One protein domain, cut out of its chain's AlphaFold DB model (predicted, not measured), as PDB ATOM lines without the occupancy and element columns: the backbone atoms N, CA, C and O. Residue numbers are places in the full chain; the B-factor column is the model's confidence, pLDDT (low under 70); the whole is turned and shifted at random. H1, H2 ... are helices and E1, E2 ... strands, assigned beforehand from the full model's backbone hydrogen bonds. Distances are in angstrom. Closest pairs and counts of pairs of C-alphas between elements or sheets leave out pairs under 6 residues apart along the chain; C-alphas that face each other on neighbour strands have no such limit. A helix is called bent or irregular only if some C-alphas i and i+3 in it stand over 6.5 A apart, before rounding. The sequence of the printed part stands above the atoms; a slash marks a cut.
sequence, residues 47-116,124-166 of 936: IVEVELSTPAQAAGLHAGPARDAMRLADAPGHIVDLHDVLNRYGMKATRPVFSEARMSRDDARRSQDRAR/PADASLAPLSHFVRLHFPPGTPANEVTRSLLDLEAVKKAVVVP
ATOM      1  N   ILE A  47     230.752 501.219 475.165       87.88
ATOM      2  CA  ILE A  47     231.536 501.598 473.984       87.88
ATOM      3  C   ILE A  47     230.654 502.423 473.048       87.88
ATOM      4  O   ILE A  47     229.577 501.980 472.652       87.88
ATOM      5  N   VAL A  48     231.121 503.613 472.674       89.38
ATOM      6  CA  VAL A  48     230.493 504.457 471.647       89.38
ATOM      7  C   VAL A  48     231.494 504.670 470.522       89.38
ATOM      8  O   VAL A  48     232.609 505.132 470.763       89.38
ATOM      9  N   GLU A  49     231.116 504.337 469.295       92.44
ATOM     10  CA  GLU A  49     231.901 504.656 468.106       92.44
ATOM     11  C   GLU A  49     231.424 505.981 467.517       92.44
ATOM     12  O   GLU A  49     230.219 506.199 467.352       92.44
ATOM     13  N   VAL A  50     232.374 506.864 467.207       92.62
ATOM     14  CA  VAL A  50     232.092 508.170 466.607       92.62
ATOM     15  C   VAL A  50     232.763 508.326 465.245       92.62
ATOM     16  O   VAL A  50     233.922 507.949 465.059       92.62
ATOM     17  N   GLU A  51     232.025 508.916 464.304       93.06
ATOM     18  CA  GLU A  51     232.562 509.465 463.053       93.06
ATOM     19  C   GLU A  51     232.805 510.961 463.273       93.06
ATOM     20  O   GLU A  51     231.866 511.708 463.556       93.06
ATOM     21  N   LEU A  52     234.055 511.407 463.156       91.56
ATOM     22  CA  LEU A  52     234.439 512.797 463.397       91.56
ATOM     23  C   LEU A  52     234.478 513.631 462.108       91.56
ATOM     24  O   LEU A  52     234.776 513.150 461.010       91.56
ATOM     25  N   SER A  53     234.244 514.936 462.242       89.31
ATOM     26  CA  SER A  53     234.369 515.908 461.146       89.31
ATOM     27  C   SER A  53     235.819 516.091 460.664       89.31
ATOM     28  O   SER A  53     236.042 516.462 459.513       89.31
ATOM     29  N   THR A  54     236.804 515.768 461.508       87.75
ATOM     30  CA  THR A  54     238.255 515.802 461.226       87.75
ATOM     31  C   THR A  54     238.932 514.522 461.746       87.75
ATOM     32  O   THR A  54     238.312 513.808 462.532       87.75
ATOM     33  N   PRO A  55     240.179 514.197 461.344       88.38
ATOM     34  CA  PRO A  55     240.892 513.038 461.883       88.38
ATOM     35  C   PRO A  55     240.994 513.083 463.413       88.38
ATOM     36  O   PRO A  55     241.230 514.149 463.981       88.38
ATOM     37  N   ALA A  56     240.893 511.935 464.087       85.94
ATOM     38  CA  ALA A  56     240.818 511.863 465.553       85.94
ATOM     39  C   ALA A  56     241.975 512.591 466.265       85.94
ATOM     40  O   ALA A  56     241.746 513.356 467.201       85.94
ATOM     41  N   GLN A  57     243.205 512.454 465.754       83.56
ATOM     42  CA  GLN A  57     244.376 513.161 466.287       83.56
ATOM     43  C   GLN A  57     244.267 514.693 466.154       83.56
ATOM     44  O   GLN A  57     244.736 515.416 467.028       83.56
ATOM     45  N   ALA A  58     243.632 515.200 465.090       82.75
ATOM     46  CA  ALA A  58     243.399 516.633 464.896       82.75
ATOM     47  C   ALA A  58     242.283 517.172 465.814       82.75
ATOM     48  O   ALA A  58     242.318 518.339 466.194       82.75
ATOM     49  N   ALA A  59     241.348 516.311 466.227       77.44
ATOM     50  CA  ALA A  59     240.352 516.594 467.263       77.44
ATOM     51  C   ALA A  59     240.903 516.471 468.707       77.44
ATOM     52  O   ALA A  59     240.139 516.581 469.666       77.44
ATOM     53  N   GLY A  60     242.211 516.230 468.883       75.94
ATOM     54  CA  GLY A  60     242.856 516.057 470.193       75.94
ATOM     55  C   GLY A  60     242.675 514.671 470.827       75.94
ATOM     56  O   GLY A  60     243.061 514.478 471.980       75.94
ATOM     57  N   LEU A  61     242.110 513.706 470.088       83.12
ATOM     58  CA  LEU A  61     241.897 512.329 470.533       83.12
ATOM     59  C   LEU A  61     243.032 511.418 470.047       83.12
ATOM     60  O   LEU A  61     243.082 510.984 468.894       83.12
ATOM     61  N   HIS A  62     243.938 511.092 470.963       84.31
ATOM     62  CA  HIS A  62     244.986 510.089 470.771       84.31
ATOM     63  C   HIS A  62     244.538 508.748 471.345       84.31
ATOM     64  O   HIS A  62     243.754 508.733 472.285       84.31
ATOM     65  N   ALA A  63     245.035 507.625 470.822       83.75
ATOM     66  CA  ALA A  63     244.747 506.300 471.374       83.75
ATOM     67  C   ALA A  63     245.406 506.111 472.752       83.75
ATOM     68  O   ALA A  63     246.608 506.344 472.893       83.75
ATOM     69  N   GLY A  64     244.651 505.656 473.757       83.38
ATOM     70  CA  GLY A  64     245.199 505.386 475.089       83.38
ATOM     71  C   GLY A  64     244.192 505.513 476.236       83.38
ATOM     72  O   GLY A  64     242.995 505.698 476.006       83.38
ATOM     73  N   PRO A  65     244.654 505.415 477.497       82.44
ATOM     74  CA  PRO A  65     243.838 505.756 478.660       82.44
ATOM     75  C   PRO A  65     243.555 507.265 478.687       82.44
ATOM     76  O   PRO A  65     244.335 508.058 478.166       82.44
ATOM     77  N   ALA A  66     242.475 507.681 479.351       82.62
ATOM     78  CA  ALA A  66     241.951 509.052 479.306       82.62
ATOM     79  C   ALA A  66     242.994 510.168 479.511       82.62
ATOM     80  O   ALA A  66     242.970 511.173 478.807       82.62
ATOM     81  N   ARG A  67     243.945 509.955 480.433       73.56
ATOM     82  CA  ARG A  67     245.036 510.897 480.748       73.56
ATOM     83  C   ARG A  67     245.990 511.165 479.584       73.56
ATOM     84  O   ARG A  67     246.550 512.252 479.517       73.56
ATOM     85  N   ASP A  68     246.185 510.180 478.711       69.19
ATOM     86  CA  ASP A  68     247.079 510.263 477.553       69.19
ATOM     87  C   ASP A  68     246.307 510.549 476.259       69.19
ATOM     88  O   ASP A  68     246.862 511.133 475.324       69.19
ATOM     89  N   ALA A  69     245.036 510.131 476.229       66.69
ATOM     90  CA  ALA A  69     244.128 510.222 475.095       66.69
ATOM     91  C   ALA A  69     243.611 511.639 474.829       66.69
ATOM     92  O   ALA A  69     243.440 512.007 473.671       66.69
ATOM     93  N   MET A  70     243.370 512.419 475.884       67.62
ATOM     94  CA  MET A  70     242.878 513.794 475.796       67.62
ATOM     95  C   MET A  70     244.064 514.757 475.840       67.62
ATOM     96  O   MET A  70     244.552 515.108 476.917       67.62
ATOM     97  N   ARG A  71     244.552 515.175 474.667       63.28
ATOM     98  CA  ARG A  71     245.576 516.224 474.570       63.28
ATOM     99  C   ARG A  71     244.960 517.479 473.977       63.28
ATOM    100  O   ARG A  71     244.474 517.472 472.850       63.28
ATOM    101  N   LEU A  72     245.067 518.575 474.723       52.38
ATOM    102  CA  LEU A  72     244.813 519.912 474.205       52.38
ATOM    103  C   LEU A  72     245.854 520.223 473.121       52.38
ATOM    104  O   LEU A  72     246.983 520.607 473.421       52.38
ATOM    105  N   ALA A  73     245.471 520.034 471.860       51.16
ATOM    106  CA  ALA A  73     246.080 520.761 470.758       51.16
ATOM    107  C   ALA A  73     245.697 522.248 470.878       51.16
ATOM    108  O   ALA A  73     244.610 522.559 471.369       51.16
ATOM    109  N   ASP A  74     246.556 523.158 470.406       47.84
ATOM    110  CA  ASP A  74     246.359 524.620 470.448       47.84
ATOM    111  C   ASP A  74     245.276 525.110 469.450       47.84
ATOM    112  O   ASP A  74     245.500 525.994 468.622       47.84
ATOM    113  N   ALA A  75     244.098 524.486 469.482       43.12
ATOM    114  CA  ALA A  75     243.036 524.583 468.489       43.12
ATOM    115  C   ALA A  75     241.744 525.201 469.077       43.12
ATOM    116  O   ALA A  75     241.483 525.093 470.277       43.12
ATOM    117  N   PRO A  76     240.934 525.902 468.260       47.78
ATOM    118  CA  PRO A  76     239.913 526.823 468.759       47.78
ATOM    119  C   PRO A  76     238.655 526.135 469.310       47.78
ATOM    120  O   PRO A  76     238.092 525.261 468.657       47.78
ATOM    121  N   GLY A  77     238.156 526.641 470.446       52.41
ATOM    122  CA  GLY A  77     236.756 526.564 470.908       52.41
ATOM    123  C   GLY A  77     236.131 525.168 471.000       52.41
ATOM    124  O   GLY A  77     236.080 524.577 472.069       52.41
ATOM    125  N   HIS A  78     235.669 524.654 469.864       53.06
ATOM    126  CA  HIS A  78     234.821 523.470 469.688       53.06
ATOM    127  C   HIS A  78     235.421 522.157 470.235       53.06
ATOM    128  O   HIS A  78     234.695 521.207 470.522       53.06
ATOM    129  N   ILE A  79     236.748 522.079 470.399       56.38
ATOM    130  CA  ILE A  79     237.417 520.918 471.016       56.38
ATOM    131  C   ILE A  79     237.243 520.912 472.546       56.38
ATOM    132  O   ILE A  79     237.255 519.837 473.150       56.38
ATOM    133  N   VAL A  80     237.024 522.076 473.174       59.91
ATOM    134  CA  VAL A  80     236.737 522.188 474.615       59.91
ATOM    135  C   VAL A  80     235.399 521.523 474.937       59.91
ATOM    136  O   VAL A  80     235.344 520.711 475.856       59.91
ATOM    137  N   ASP A  81     234.365 521.756 474.124       75.25
ATOM    138  CA  ASP A  81     233.035 521.161 474.317       75.25
ATOM    139  C   ASP A  81     233.075 519.621 474.238       75.25
ATOM    140  O   ASP A  81     232.462 518.930 475.056       75.25
ATOM    141  N   LEU A  82     233.867 519.064 473.310       82.31
ATOM    142  CA  LEU A  82     234.111 517.619 473.232       82.31
ATOM    143  C   LEU A  82     234.830 517.096 474.484       82.31
ATOM    144  O   LEU A  82     234.416 516.082 475.047       82.31
ATOM    145  N   HIS A  83     235.874 517.786 474.953       82.00
ATOM    146  CA  HIS A  83     236.573 517.403 476.182       82.00
ATOM    147  C   HIS A  83     235.638 517.450 477.402       82.00
ATOM    148  O   HIS A  83     235.684 516.546 478.238       82.00
ATOM    149  N   ASP A  84     234.752 518.442 477.487       84.75
ATOM    150  CA  ASP A  84     233.775 518.573 478.566       84.75
ATOM    151  C   ASP A  84     232.723 517.457 478.542       84.75
ATOM    152  O   ASP A  84     232.390 516.923 479.601       84.75
ATOM    153  N   VAL A  85     232.237 517.035 477.369       88.19
ATOM    154  CA  VAL A  85     231.339 515.869 477.248       88.19
ATOM    155  C   VAL A  85     232.050 514.577 477.669       88.19
ATOM    156  O   VAL A  85     231.506 513.814 478.471       88.19
ATOM    157  N   LEU A  86     233.284 514.342 477.210       90.50
ATOM    158  CA  LEU A  86     234.059 513.148 477.576       90.50
ATOM    159  C   LEU A  86     234.373 513.095 479.083       90.50
ATOM    160  O   LEU A  86     234.251 512.034 479.700       90.50
ATOM    161  N   ASN A  87     234.713 514.238 479.687       89.44
ATOM    162  CA  ASN A  87     234.944 514.371 481.127       89.44
ATOM    163  C   ASN A  87     233.653 514.192 481.942       89.44
ATOM    164  O   ASN A  87     233.669 513.487 482.952       89.44
ATOM    165  N   ARG A  88     232.530 514.785 481.504       91.38
ATOM    166  CA  ARG A  88     231.213 514.697 482.171       91.38
ATOM    167  C   ARG A  88     230.763 513.253 482.376       91.38
ATOM    168  O   ARG A  88     230.248 512.927 483.441       91.38
ATOM    169  N   TYR A  89     230.977 512.403 481.374       91.62
ATOM    170  CA  TYR A  89     230.623 510.980 481.414       91.62
ATOM    171  C   TYR A  89     231.790 510.063 481.825       91.62
ATOM    172  O   TYR A  89     231.653 508.842 481.806       91.62
ATOM    173  N   GLY A  90     232.932 510.629 482.234       90.69
ATOM    174  CA  GLY A  90     234.047 509.882 482.820       90.69
ATOM    175  C   GLY A  90     234.735 508.906 481.862       90.69
ATOM    176  O   GLY A  90     235.089 507.804 482.286       90.69
ATOM    177  N   MET A  91     234.910 509.283 480.589       93.06
ATOM    178  CA  MET A  91     235.582 508.464 479.572       93.06
ATOM    179  C   MET A  91     236.896 507.871 480.114       93.06
ATOM    180  O   MET A  91     237.749 508.581 480.642       93.06
ATOM    181  N   LYS A  92     237.064 506.552 479.976       90.44
ATOM    182  CA  LYS A  92     238.202 505.775 480.491       90.44
ATOM    183  C   LYS A  92     239.352 505.674 479.497       90.44
ATOM    184  O   LYS A  92     240.514 505.681 479.907       90.44
ATOM    185  N   ALA A  93     239.034 505.520 478.213       87.94
ATOM    186  CA  ALA A  93     240.005 505.304 477.149       87.94
ATOM    187  C   ALA A  93     239.403 505.601 475.771       87.94
ATOM    188  O   ALA A  93     238.189 505.535 475.574       87.94
ATOM    189  N   THR A  94     240.284 505.829 474.807       89.31
ATOM    190  CA  THR A  94     239.991 505.860 473.371       89.31
ATOM    191  C   THR A  94     240.708 504.693 472.687       89.31
ATOM    192  O   THR A  94     241.793 504.272 473.107       89.31
ATOM    193  N   ARG A  95     240.132 504.172 471.601       87.19
ATOM    194  CA  ARG A  95     240.784 503.196 470.717       87.19
ATOM    195  C   ARG A  95     240.536 503.559 469.253       87.19
ATOM    196  O   ARG A  95     239.419 503.967 468.931       87.19
ATOM    197  N   PRO A  96     241.530 503.425 468.359       84.69
ATOM    198  CA  PRO A  96     241.284 503.564 466.929       84.69
ATOM    199  C   PRO A  96     240.366 502.427 466.463       84.69
ATOM    200  O   PRO A  96     240.365 501.351 467.058       84.69
ATOM    201  N   VAL A  97     239.578 502.656 465.412       86.94
ATOM    202  CA  VAL A  97     238.730 501.596 464.828       86.94
ATOM    203  C   VAL A  97     239.497 500.743 463.813       86.94
ATOM    204  O   VAL A  97     239.194 499.567 463.633       86.94
ATOM    205  N   PHE A  98     240.526 501.316 463.191       84.88
ATOM    206  CA  PHE A  98     241.353 500.683 462.166       84.88
ATOM    207  C   PHE A  98     242.829 500.732 462.567       84.88
ATOM    208  O   PHE A  98     243.265 501.651 463.264       84.88
ATOM    209  N   SER A  99     243.626 499.768 462.104       81.50
ATOM    210  CA  SER A  99     245.069 499.763 462.389       81.50
ATOM    211  C   SER A  99     245.798 500.940 461.716       81.50
ATOM    212  O   SER A  99     245.424 501.377 460.625       81.50
ATOM    213  N   GLU A 100     246.893 501.438 462.306       79.50
ATOM    214  CA  GLU A 100     247.691 502.533 461.711       79.50
ATOM    215  C   GLU A 100     248.190 502.191 460.301       79.50
ATOM    216  O   GLU A 100     248.143 503.019 459.389       79.50
ATOM    217  N   ALA A 101     248.588 500.933 460.085       78.19
ATOM    218  CA  ALA A 101     248.982 500.425 458.777       78.19
ATOM    219  C   ALA A 101     247.818 500.383 457.768       78.19
ATOM    220  O   ALA A 101     248.059 500.414 456.560       78.19
ATOM    221  N   ARG A 102     246.558 500.293 458.215       79.56
ATOM    222  CA  ARG A 102     245.372 500.402 457.352       79.56
ATOM    223  C   ARG A 102     245.066 501.862 457.027       79.56
ATOM    224  O   ARG A 102     244.960 502.190 455.849       79.56
ATOM    225  N   MET A 103     245.031 502.736 458.036       84.81
ATOM    226  CA  MET A 103     244.805 504.179 457.859       84.81
ATOM    227  C   MET A 103     245.840 504.803 456.909       84.81
ATOM    228  O   MET A 103     245.467 505.444 455.933       84.81
ATOM    229  N   SER A 104     247.128 504.503 457.101       82.69
ATOM    230  CA  SER A 104     248.210 504.975 456.222       82.69
ATOM    231  C   SER A 104     248.070 504.487 454.769       82.69
ATOM    232  O   SER A 104     248.364 505.228 453.828       82.69
ATOM    233  N   ARG A 105     247.559 503.263 454.551       81.88
ATOM    234  CA  ARG A 105     247.264 502.742 453.202       81.88
ATOM    235  C   ARG A 105     246.060 503.442 452.558       81.88
ATOM    236  O   ARG A 105     246.131 503.741 451.367       81.88
ATOM    237  N   ASP A 106     245.004 503.735 453.320       82.69
ATOM    238  CA  ASP A 106     243.844 504.517 452.857       82.69
ATOM    239  C   ASP A 106     244.265 505.945 452.470       82.69
ATOM    240  O   ASP A 106     244.012 506.378 451.347       82.69
ATOM    241  N   ASP A 107     245.024 506.635 453.327       81.88
ATOM    242  CA  ASP A 107     245.547 507.983 453.061       81.88
ATOM    243  C   ASP A 107     246.479 508.021 451.835       81.88
ATOM    244  O   ASP A 107     246.375 508.920 450.990       81.88
ATOM    245  N   ALA A 108     247.366 507.030 451.684       80.19
ATOM    246  CA  ALA A 108     248.241 506.908 450.518       80.19
ATOM    247  C   ALA A 108     247.444 506.668 449.224       80.19
ATOM    248  O   ALA A 108     247.716 507.318 448.211       80.19
ATOM    249  N   ARG A 109     246.433 505.788 449.256       78.25
ATOM    250  CA  ARG A 109     245.526 505.533 448.126       78.25
ATOM    251  C   ARG A 109     244.742 506.791 447.753       78.25
ATOM    252  O   ARG A 109     244.825 507.234 446.612       78.25
ATOM    253  N   ARG A 110     244.065 507.425 448.716       76.19
ATOM    254  CA  ARG A 110     243.309 508.675 448.516       76.19
ATOM    255  C   ARG A 110     244.186 509.792 447.951       76.19
ATOM    256  O   ARG A 110     243.734 510.570 447.112       76.19
ATOM    257  N   SER A 111     245.450 509.858 448.365       76.88
ATOM    258  CA  SER A 111     246.432 510.802 447.819       76.88
ATOM    259  C   SER A 111     246.794 510.496 446.361       76.88
ATOM    260  O   SER A 111     246.860 511.418 445.548       76.88
ATOM    261  N   GLN A 112     246.974 509.220 445.998       74.19
ATOM    262  CA  GLN A 112     247.184 508.804 444.605       74.19
ATOM    263  C   GLN A 112     245.950 509.068 443.733       74.19
ATOM    264  O   GLN A 112     246.093 509.569 442.619       74.19
ATOM    265  N   ASP A 113     244.746 508.796 444.233       65.38
ATOM    266  CA  ASP A 113     243.500 509.005 443.492       65.38
ATOM    267  C   ASP A 113     243.228 510.505 443.262       65.38
ATOM    268  O   ASP A 113     242.896 510.904 442.145       65.38
ATOM    269  N   ARG A 114     243.505 511.370 444.254       68.75
ATOM    270  CA  ARG A 114     243.511 512.841 444.086       68.75
ATOM    271  C   ARG A 114     244.560 513.327 443.078       68.75
ATOM    272  O   ARG A 114     244.297 514.261 442.326       68.75
ATOM    273  N   ALA A 115     245.743 512.708 443.051       70.62
ATOM    274  CA  ALA A 115     246.787 513.039 442.079       70.62
ATOM    275  C   ALA A 115     246.429 512.589 440.647       70.62
ATOM    276  O   ALA A 115     246.864 513.217 439.684       70.62
ATOM    277  N   ARG A 116     245.628 511.524 440.504       63.34
ATOM    278  CA  ARG A 116     245.146 510.998 439.215       63.34
ATOM    279  C   ARG A 116     243.949 511.762 438.648       63.34
ATOM    280  O   ARG A 116     243.857 511.876 437.430       63.34
ATOM    281  N   PRO A 124     235.745 511.869 443.097       40.97
ATOM    282  CA  PRO A 124     235.694 510.410 443.069       40.97
ATOM    283  C   PRO A 124     234.575 509.898 443.983       40.97
ATOM    284  O   PRO A 124     234.237 510.554 444.968       40.97
ATOM    285  N   ALA A 125     234.036 508.707 443.701       43.69
ATOM    286  CA  ALA A 125     232.966 508.093 444.506       43.69
ATOM    287  C   ALA A 125     233.311 508.007 446.010       43.69
ATOM    288  O   ALA A 125     232.434 508.061 446.864       43.69
ATOM    289  N   ASP A 126     234.606 507.932 446.316       50.25
ATOM    290  CA  ASP A 126     235.198 507.874 447.652       50.25
ATOM    291  C   ASP A 126     235.385 509.255 448.336       50.25
ATOM    292  O   ASP A 126     235.707 509.327 449.520       50.25
ATOM    293  N   ALA A 127     235.153 510.380 447.645       50.75
ATOM    294  CA  ALA A 127     235.278 511.725 448.229       50.75
ATOM    295  C   ALA A 127     234.178 512.064 449.252       50.75
ATOM    296  O   ALA A 127     234.367 512.964 450.069       50.75
ATOM    297  N   SER A 128     233.040 511.366 449.206       65.88
ATOM    298  CA  SER A 128     231.961 511.477 450.196       65.88
ATOM    299  C   SER A 128     232.154 510.554 451.404       65.88
ATOM    300  O   SER A 128     231.484 510.741 452.418       65.88
ATOM    301  N   LEU A 129     233.066 509.577 451.324       82.12
ATOM    302  CA  LEU A 129     233.359 508.650 452.415       82.12
ATOM    303  C   LEU A 129     234.448 509.228 453.318       82.12
ATOM    304  O   LEU A 129     235.523 509.609 452.849       82.12
ATOM    305  N   ALA A 130     234.181 509.257 454.624       86.38
ATOM    306  CA  ALA A 130     235.164 509.677 455.611       86.38
ATOM    307  C   ALA A 130     236.430 508.783 455.546       86.38
ATOM    308  O   ALA A 130     236.303 507.553 455.438       86.38
ATOM    309  N   PRO A 131     237.643 509.373 455.616       88.38
ATOM    310  CA  PRO A 131     238.891 508.627 455.772       88.38
ATOM    311  C   PRO A 131     238.883 507.777 457.044       88.38
ATOM    312  O   PRO A 131     238.283 508.161 458.049       88.38
ATOM    313  N   LEU A 132     239.596 506.647 457.036       89.44
ATOM    314  CA  LEU A 132     239.612 505.717 458.179       89.44
ATOM    315  C   LEU A 132     240.071 506.370 459.500       89.44
ATOM    316  O   LEU A 132     239.620 505.980 460.574       89.44
ATOM    317  N   SER A 133     240.909 507.408 459.424       89.25
ATOM    318  CA  SER A 133     241.423 508.178 460.567       89.25
ATOM    319  C   SER A 133     240.387 509.066 461.281       89.25
ATOM    320  O   SER A 133     240.709 509.671 462.306       89.25
ATOM    321  N   HIS A 134     239.152 509.144 460.778       91.50
ATOM    322  CA  HIS A 134     238.036 509.870 461.401       91.50
ATOM    323  C   HIS A 134     237.209 509.015 462.382       91.50
ATOM    324  O   HIS A 134     236.344 509.561 463.066       91.50
ATOM    325  N   PHE A 135     237.444 507.699 462.452       92.06
ATOM    326  CA  PHE A 135     236.665 506.769 463.276       92.06
ATOM    327  C   PHE A 135     237.410 506.397 464.565       92.06
ATOM    328  O   PHE A 135     238.541 505.906 464.525       92.06
ATOM    329  N   VAL A 136     236.771 506.599 465.721       90.94
ATOM    330  CA  VAL A 136     237.347 506.288 467.042       90.94
ATOM    331  C   VAL A 136     236.290 505.705 467.987       90.94
ATOM    332  O   VAL A 136     235.130 506.113 467.974       90.94
ATOM    333  N   ARG A 137     236.699 504.738 468.817       91.75
ATOM    334  CA  ARG A 137     235.896 504.150 469.897       91.75
ATOM    335  C   ARG A 137     236.212 504.825 471.223       91.75
ATOM    336  O   ARG A 137     237.372 504.922 471.623       91.75
ATOM    337  N   LEU A 138     235.164 505.262 471.904       91.69
ATOM    338  CA  LEU A 138     235.180 505.900 473.212       91.69
ATOM    339  C   LEU A 138     234.682 504.885 474.244       91.69
ATOM    340  O   LEU A 138     233.575 504.365 474.114       91.69
ATOM    341  N   HIS A 139     235.496 504.591 475.257       91.12
ATOM    342  CA  HIS A 139     235.151 503.664 476.336       91.12
ATOM    343  C   HIS A 139     234.753 504.439 477.591       91.12
ATOM    344  O   HIS A 139     235.544 505.229 478.109       91.12
ATOM    345  N   PHE A 140     233.565 504.166 478.120       90.62
ATOM    346  CA  PHE A 140     233.007 504.763 479.332       90.62
ATOM    347  C   PHE A 140     232.765 503.691 480.410       90.62
ATOM    348  O   PHE A 140     232.675 502.505 480.086       90.62
ATOM    349  N   PRO A 141     232.661 504.063 481.698       89.50
ATOM    350  CA  PRO A 141     232.385 503.112 482.772       89.50
ATOM    351  C   PRO A 141     231.062 502.343 482.578       89.50
ATOM    352  O   PRO A 141     230.126 502.882 481.974       89.50
ATOM    353  N   PRO A 142     230.935 501.122 483.130       82.88
ATOM    354  CA  PRO A 142     229.658 500.413 483.187       82.88
ATOM    355  C   PRO A 142     228.584 501.269 483.878       82.88
ATOM    356  O   PRO A 142     228.878 501.978 484.842       82.88
ATOM    357  N   GLY A 143     227.344 501.213 483.388       81.88
ATOM    358  CA  GLY A 143     226.224 502.009 483.914       81.88
ATOM    359  C   GLY A 143     226.174 503.477 483.459       81.88
ATOM    360  O   GLY A 143     225.288 504.212 483.889       81.88
ATOM    361  N   THR A 144     227.079 503.921 482.578       87.69
ATOM    362  CA  THR A 144     226.993 505.255 481.953       87.69
ATOM    363  C   THR A 144     225.736 505.350 481.061       87.69
ATOM    364  O   THR A 144     225.490 504.424 480.284       87.69
ATOM    365  N   PRO A 145     224.935 506.436 481.120       84.50
ATOM    366  CA  PRO A 145     223.674 506.546 480.380       84.50
ATOM    367  C   PRO A 145     223.906 506.718 478.872       84.50
ATOM    368  O   PRO A 145     224.045 507.828 478.360       84.50
ATOM    369  N   ALA A 146     223.905 505.599 478.147       83.50
ATOM    370  CA  ALA A 146     224.224 505.516 476.721       83.50
ATOM    371  C   ALA A 146     223.513 506.571 475.850       83.50
ATOM    372  O   ALA A 146     224.160 507.261 475.065       83.50
ATOM    373  N   ASN A 147     222.207 506.760 476.058       82.94
ATOM    374  CA  ASN A 147     221.382 507.714 475.310       82.94
ATOM    375  C   ASN A 147     221.634 509.190 475.646       82.94
ATOM    376  O   ASN A 147     221.234 510.069 474.886       82.94
ATOM    377  N   GLU A 148     222.253 509.498 476.783       89.00
ATOM    378  CA  GLU A 148     222.699 510.861 477.081       89.00
ATOM    379  C   GLU A 148     224.082 511.128 476.488       89.00
ATOM    380  O   GLU A 148     224.319 512.221 475.973       89.00
ATOM    381  N   VAL A 149     224.962 510.119 476.501       88.56
ATOM    382  CA  VAL A 149     226.290 510.179 475.878       88.56
ATOM    383  C   VAL A 149     226.171 510.389 474.370       88.56
ATOM    384  O   VAL A 149     226.755 511.336 473.852       88.56
ATOM    385  N   THR A 150     225.401 509.558 473.656       87.56
ATOM    386  CA  THR A 150     225.277 509.671 472.192       87.56
ATOM    387  C   THR A 150     224.650 510.992 471.764       87.56
ATOM    388  O   THR A 150     225.186 511.634 470.867       87.56
ATOM    389  N   ARG A 151     223.590 511.462 472.440       88.00
ATOM    390  CA  ARG A 151     223.010 512.794 472.175       88.00
ATOM    391  C   ARG A 151     224.004 513.922 472.452       88.00
ATOM    392  O   ARG A 151     224.234 514.735 471.569       88.00
ATOM    393  N   SER A 152     224.659 513.916 473.617       90.69
ATOM    394  CA  SER A 152     225.649 514.949 473.970       90.69
ATOM    395  C   SER A 152     226.837 514.988 473.010       90.69
ATOM    396  O   SER A 152     227.457 516.035 472.868       90.69
ATOM    397  N   LEU A 153     227.183 513.859 472.383       91.06
ATOM    398  CA  LEU A 153     228.194 513.801 471.329       91.06
ATOM    399  C   LEU A 153     227.643 514.325 469.995       91.06
ATOM    400  O   LEU A 153     228.325 515.108 469.352       91.06
ATOM    401  N   LEU A 154     226.427 513.938 469.591       89.62
ATOM    402  CA  LEU A 154     225.776 514.390 468.349       89.62
ATOM    403  C   LEU A 154     225.444 515.893 468.328       89.62
ATOM    404  O   LEU A 154     225.361 516.473 467.249       89.62
ATOM    405  N   ASP A 155     225.294 516.530 469.492       89.69
ATOM    406  CA  ASP A 155     225.129 517.986 469.612       89.69
ATOM    407  C   ASP A 155     226.423 518.773 469.267       89.69
ATOM    408  O   ASP A 155     226.394 520.002 469.171       89.69
ATOM    409  N   LEU A 156     227.568 518.098 469.078       87.88
ATOM    410  CA  LEU A 156     228.867 518.713 468.779       87.88
ATOM    411  C   LEU A 156     229.160 518.727 467.271       87.88
ATOM    412  O   LEU A 156     229.235 517.682 466.637       87.88
ATOM    413  N   GLU A 157     229.512 519.889 466.712       84.88
ATOM    414  CA  GLU A 157     229.920 520.048 465.297       84.88
ATOM    415  C   GLU A 157     231.118 519.154 464.883       84.88
ATOM    416  O   GLU A 157     231.289 518.775 463.718       84.88
ATOM    417  N   ALA A 158     231.955 518.775 465.855       85.00
ATOM    418  CA  ALA A 158     233.073 517.859 465.660       85.00
ATOM    419  C   ALA A 158     232.647 516.400 465.388       85.00
ATOM    420  O   ALA A 158     233.472 515.624 464.900       85.00
ATOM    421  N   VAL A 159     231.400 516.022 465.681       89.31
ATOM    422  CA  VAL A 159     230.873 514.653 465.615       89.31
ATOM    423  C   VAL A 159     229.753 514.581 464.576       89.31
ATOM    424  O   VAL A 159     228.749 515.275 464.666       89.31
ATOM    425  N   LYS A 160     229.899 513.699 463.588       90.50
ATOM    426  CA  LYS A 160     228.871 513.442 462.563       90.50
ATOM    427  C   LYS A 160     227.925 512.312 462.942       90.50
ATOM    428  O   LYS A 160     226.757 512.332 462.571       90.50
ATOM    429  N   LYS A 161     228.452 511.298 463.631       90.88
ATOM    430  CA  LYS A 161     227.714 510.125 464.118       90.88
ATOM    431  C   LYS A 161     228.277 509.721 465.471       90.88
ATOM    432  O   LYS A 161     229.493 509.752 465.640       90.88
ATOM    433  N   ALA A 162     227.414 509.300 466.388       90.44
ATOM    434  CA  ALA A 162     227.790 508.655 467.641       90.44
ATOM    435  C   ALA A 162     226.810 507.514 467.913       90.44
ATOM    436  O   ALA A 162     225.623 507.757 468.124       90.44
ATOM    437  N   VAL A 163     227.301 506.278 467.885       88.88
ATOM    438  CA  VAL A 163     226.476 505.068 467.995       88.88
ATOM    439  C   VAL A 163     227.056 504.181 469.087       88.88
ATOM    440  O   VAL A 163     228.267 503.962 469.145       88.88
ATOM    441  N   VAL A 164     226.199 503.683 469.977       86.00
ATOM    442  CA  VAL A 164     226.583 502.655 470.955       86.00
ATOM    443  C   VAL A 164     226.977 501.412 470.175       86.00
ATOM    444  O   VAL A 164     226.164 500.930 469.396       86.00
ATOM    445  N   VAL A 165     228.186 500.888 470.367       85.62
ATOM    446  CA  VAL A 165     228.607 499.651 469.697       85.62
ATOM    447  C   VAL A 165     227.916 498.480 470.404       85.62
ATOM    448  O   VAL A 165     228.235 498.218 471.568       85.62
ATOM    449  N   PRO A 166     226.955 497.788 469.762       82.06
ATOM    450  CA  PRO A 166     226.332 496.610 470.343       82.06
ATOM    451  C   PRO A 166     227.279 495.410 470.228       82.06
ATOM    452  O   PRO A 166     228.267 495.440 469.491       82.06
TER     453      PRO A 166
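AT A GLANCE: This is residues 47 to 116 and 124 to 166 of the 936 residues of the protein "Peptidase_S8 domain-containing protein" of Albitalea terrae (UniProt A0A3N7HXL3). A strongly twisted four-stranded sheet has H5 packed over one face, with H2 beside H5 and small H1 near edge strand E2. From this body an arm of H3 and H4 reaches away and makes the length. The 113 printed residues, of mixed class, hold E1 H1 H2 E2 H3 H4 E3 H5 E4 in that order; the antiparallel sheet runs E2 E3 E1 E4. The whole is compact, with a radius of gyration of the C-alphas of 14.5 A and spans of 48 by 33 by 25 A.

IN THESE COORDINATES: E1, residues 47 to 52, begins at C-alpha 47 (231.536, 501.598, 473.984). H1 is residues 66 to 69, H2 78 to 88 (15.7 A), E2 93 to 96 and H3 100 to 116 (24.2 A). H4, residues 125 to 128, is irregular, but only just: C-alphas 125 and 128 are 6.7 A apart. E3 is residues 135 to 140 (16.6 A), H5 146 to 154 and E4 159 to 164, ending at C-alpha 164 (226.583, 502.655, 470.955).

HOW THE PARTS SIT: Within hydrogen-bond range are N 137 and O 95 for E2 and E3, 2.8 A, N 138 and O 48 for E3 and E1, 2.8 A, and N 49 and O 163 for E1 and E4, 2.9 A. Two split strand-helix-strand units, strands running the same way with another strand between them, are E1, H1 H2, E2 and E3, H5, E4, both with right-handed crossovers. H5 is on the sheet at a height of 8.2 A; its closest C-alphas to E4 are Thr 150 and Ala 162, 5.3 A. H1, over none of the strands, is on the same face. H2 only grazes the sheet; it touches H5 at a shallow tilt of 10 degrees, opposite ways, the closest C-alphas being Val 85 and Ser 152, 6.6 A. H3 and H4 are near each other and not on the sheet. Pairs of O i and N i+4 are within range in 6 of 7 in H2, 12 of 13 in H3 and 4 of 5 in H5; H1 and H4 are too short for such a pair.

THE WHOLE: The C-alphas farthest apart, Arg 116 and Gly 143, are 49.4 A apart. Residues 117 to 123 are not printed; C-alphas 116 and 124 are 10.2 A apart across the cut. The link from E1 to H1 is long. Confidence is under 70 at residues 68 to 80, 113 to 114, 116 and 124 to 128.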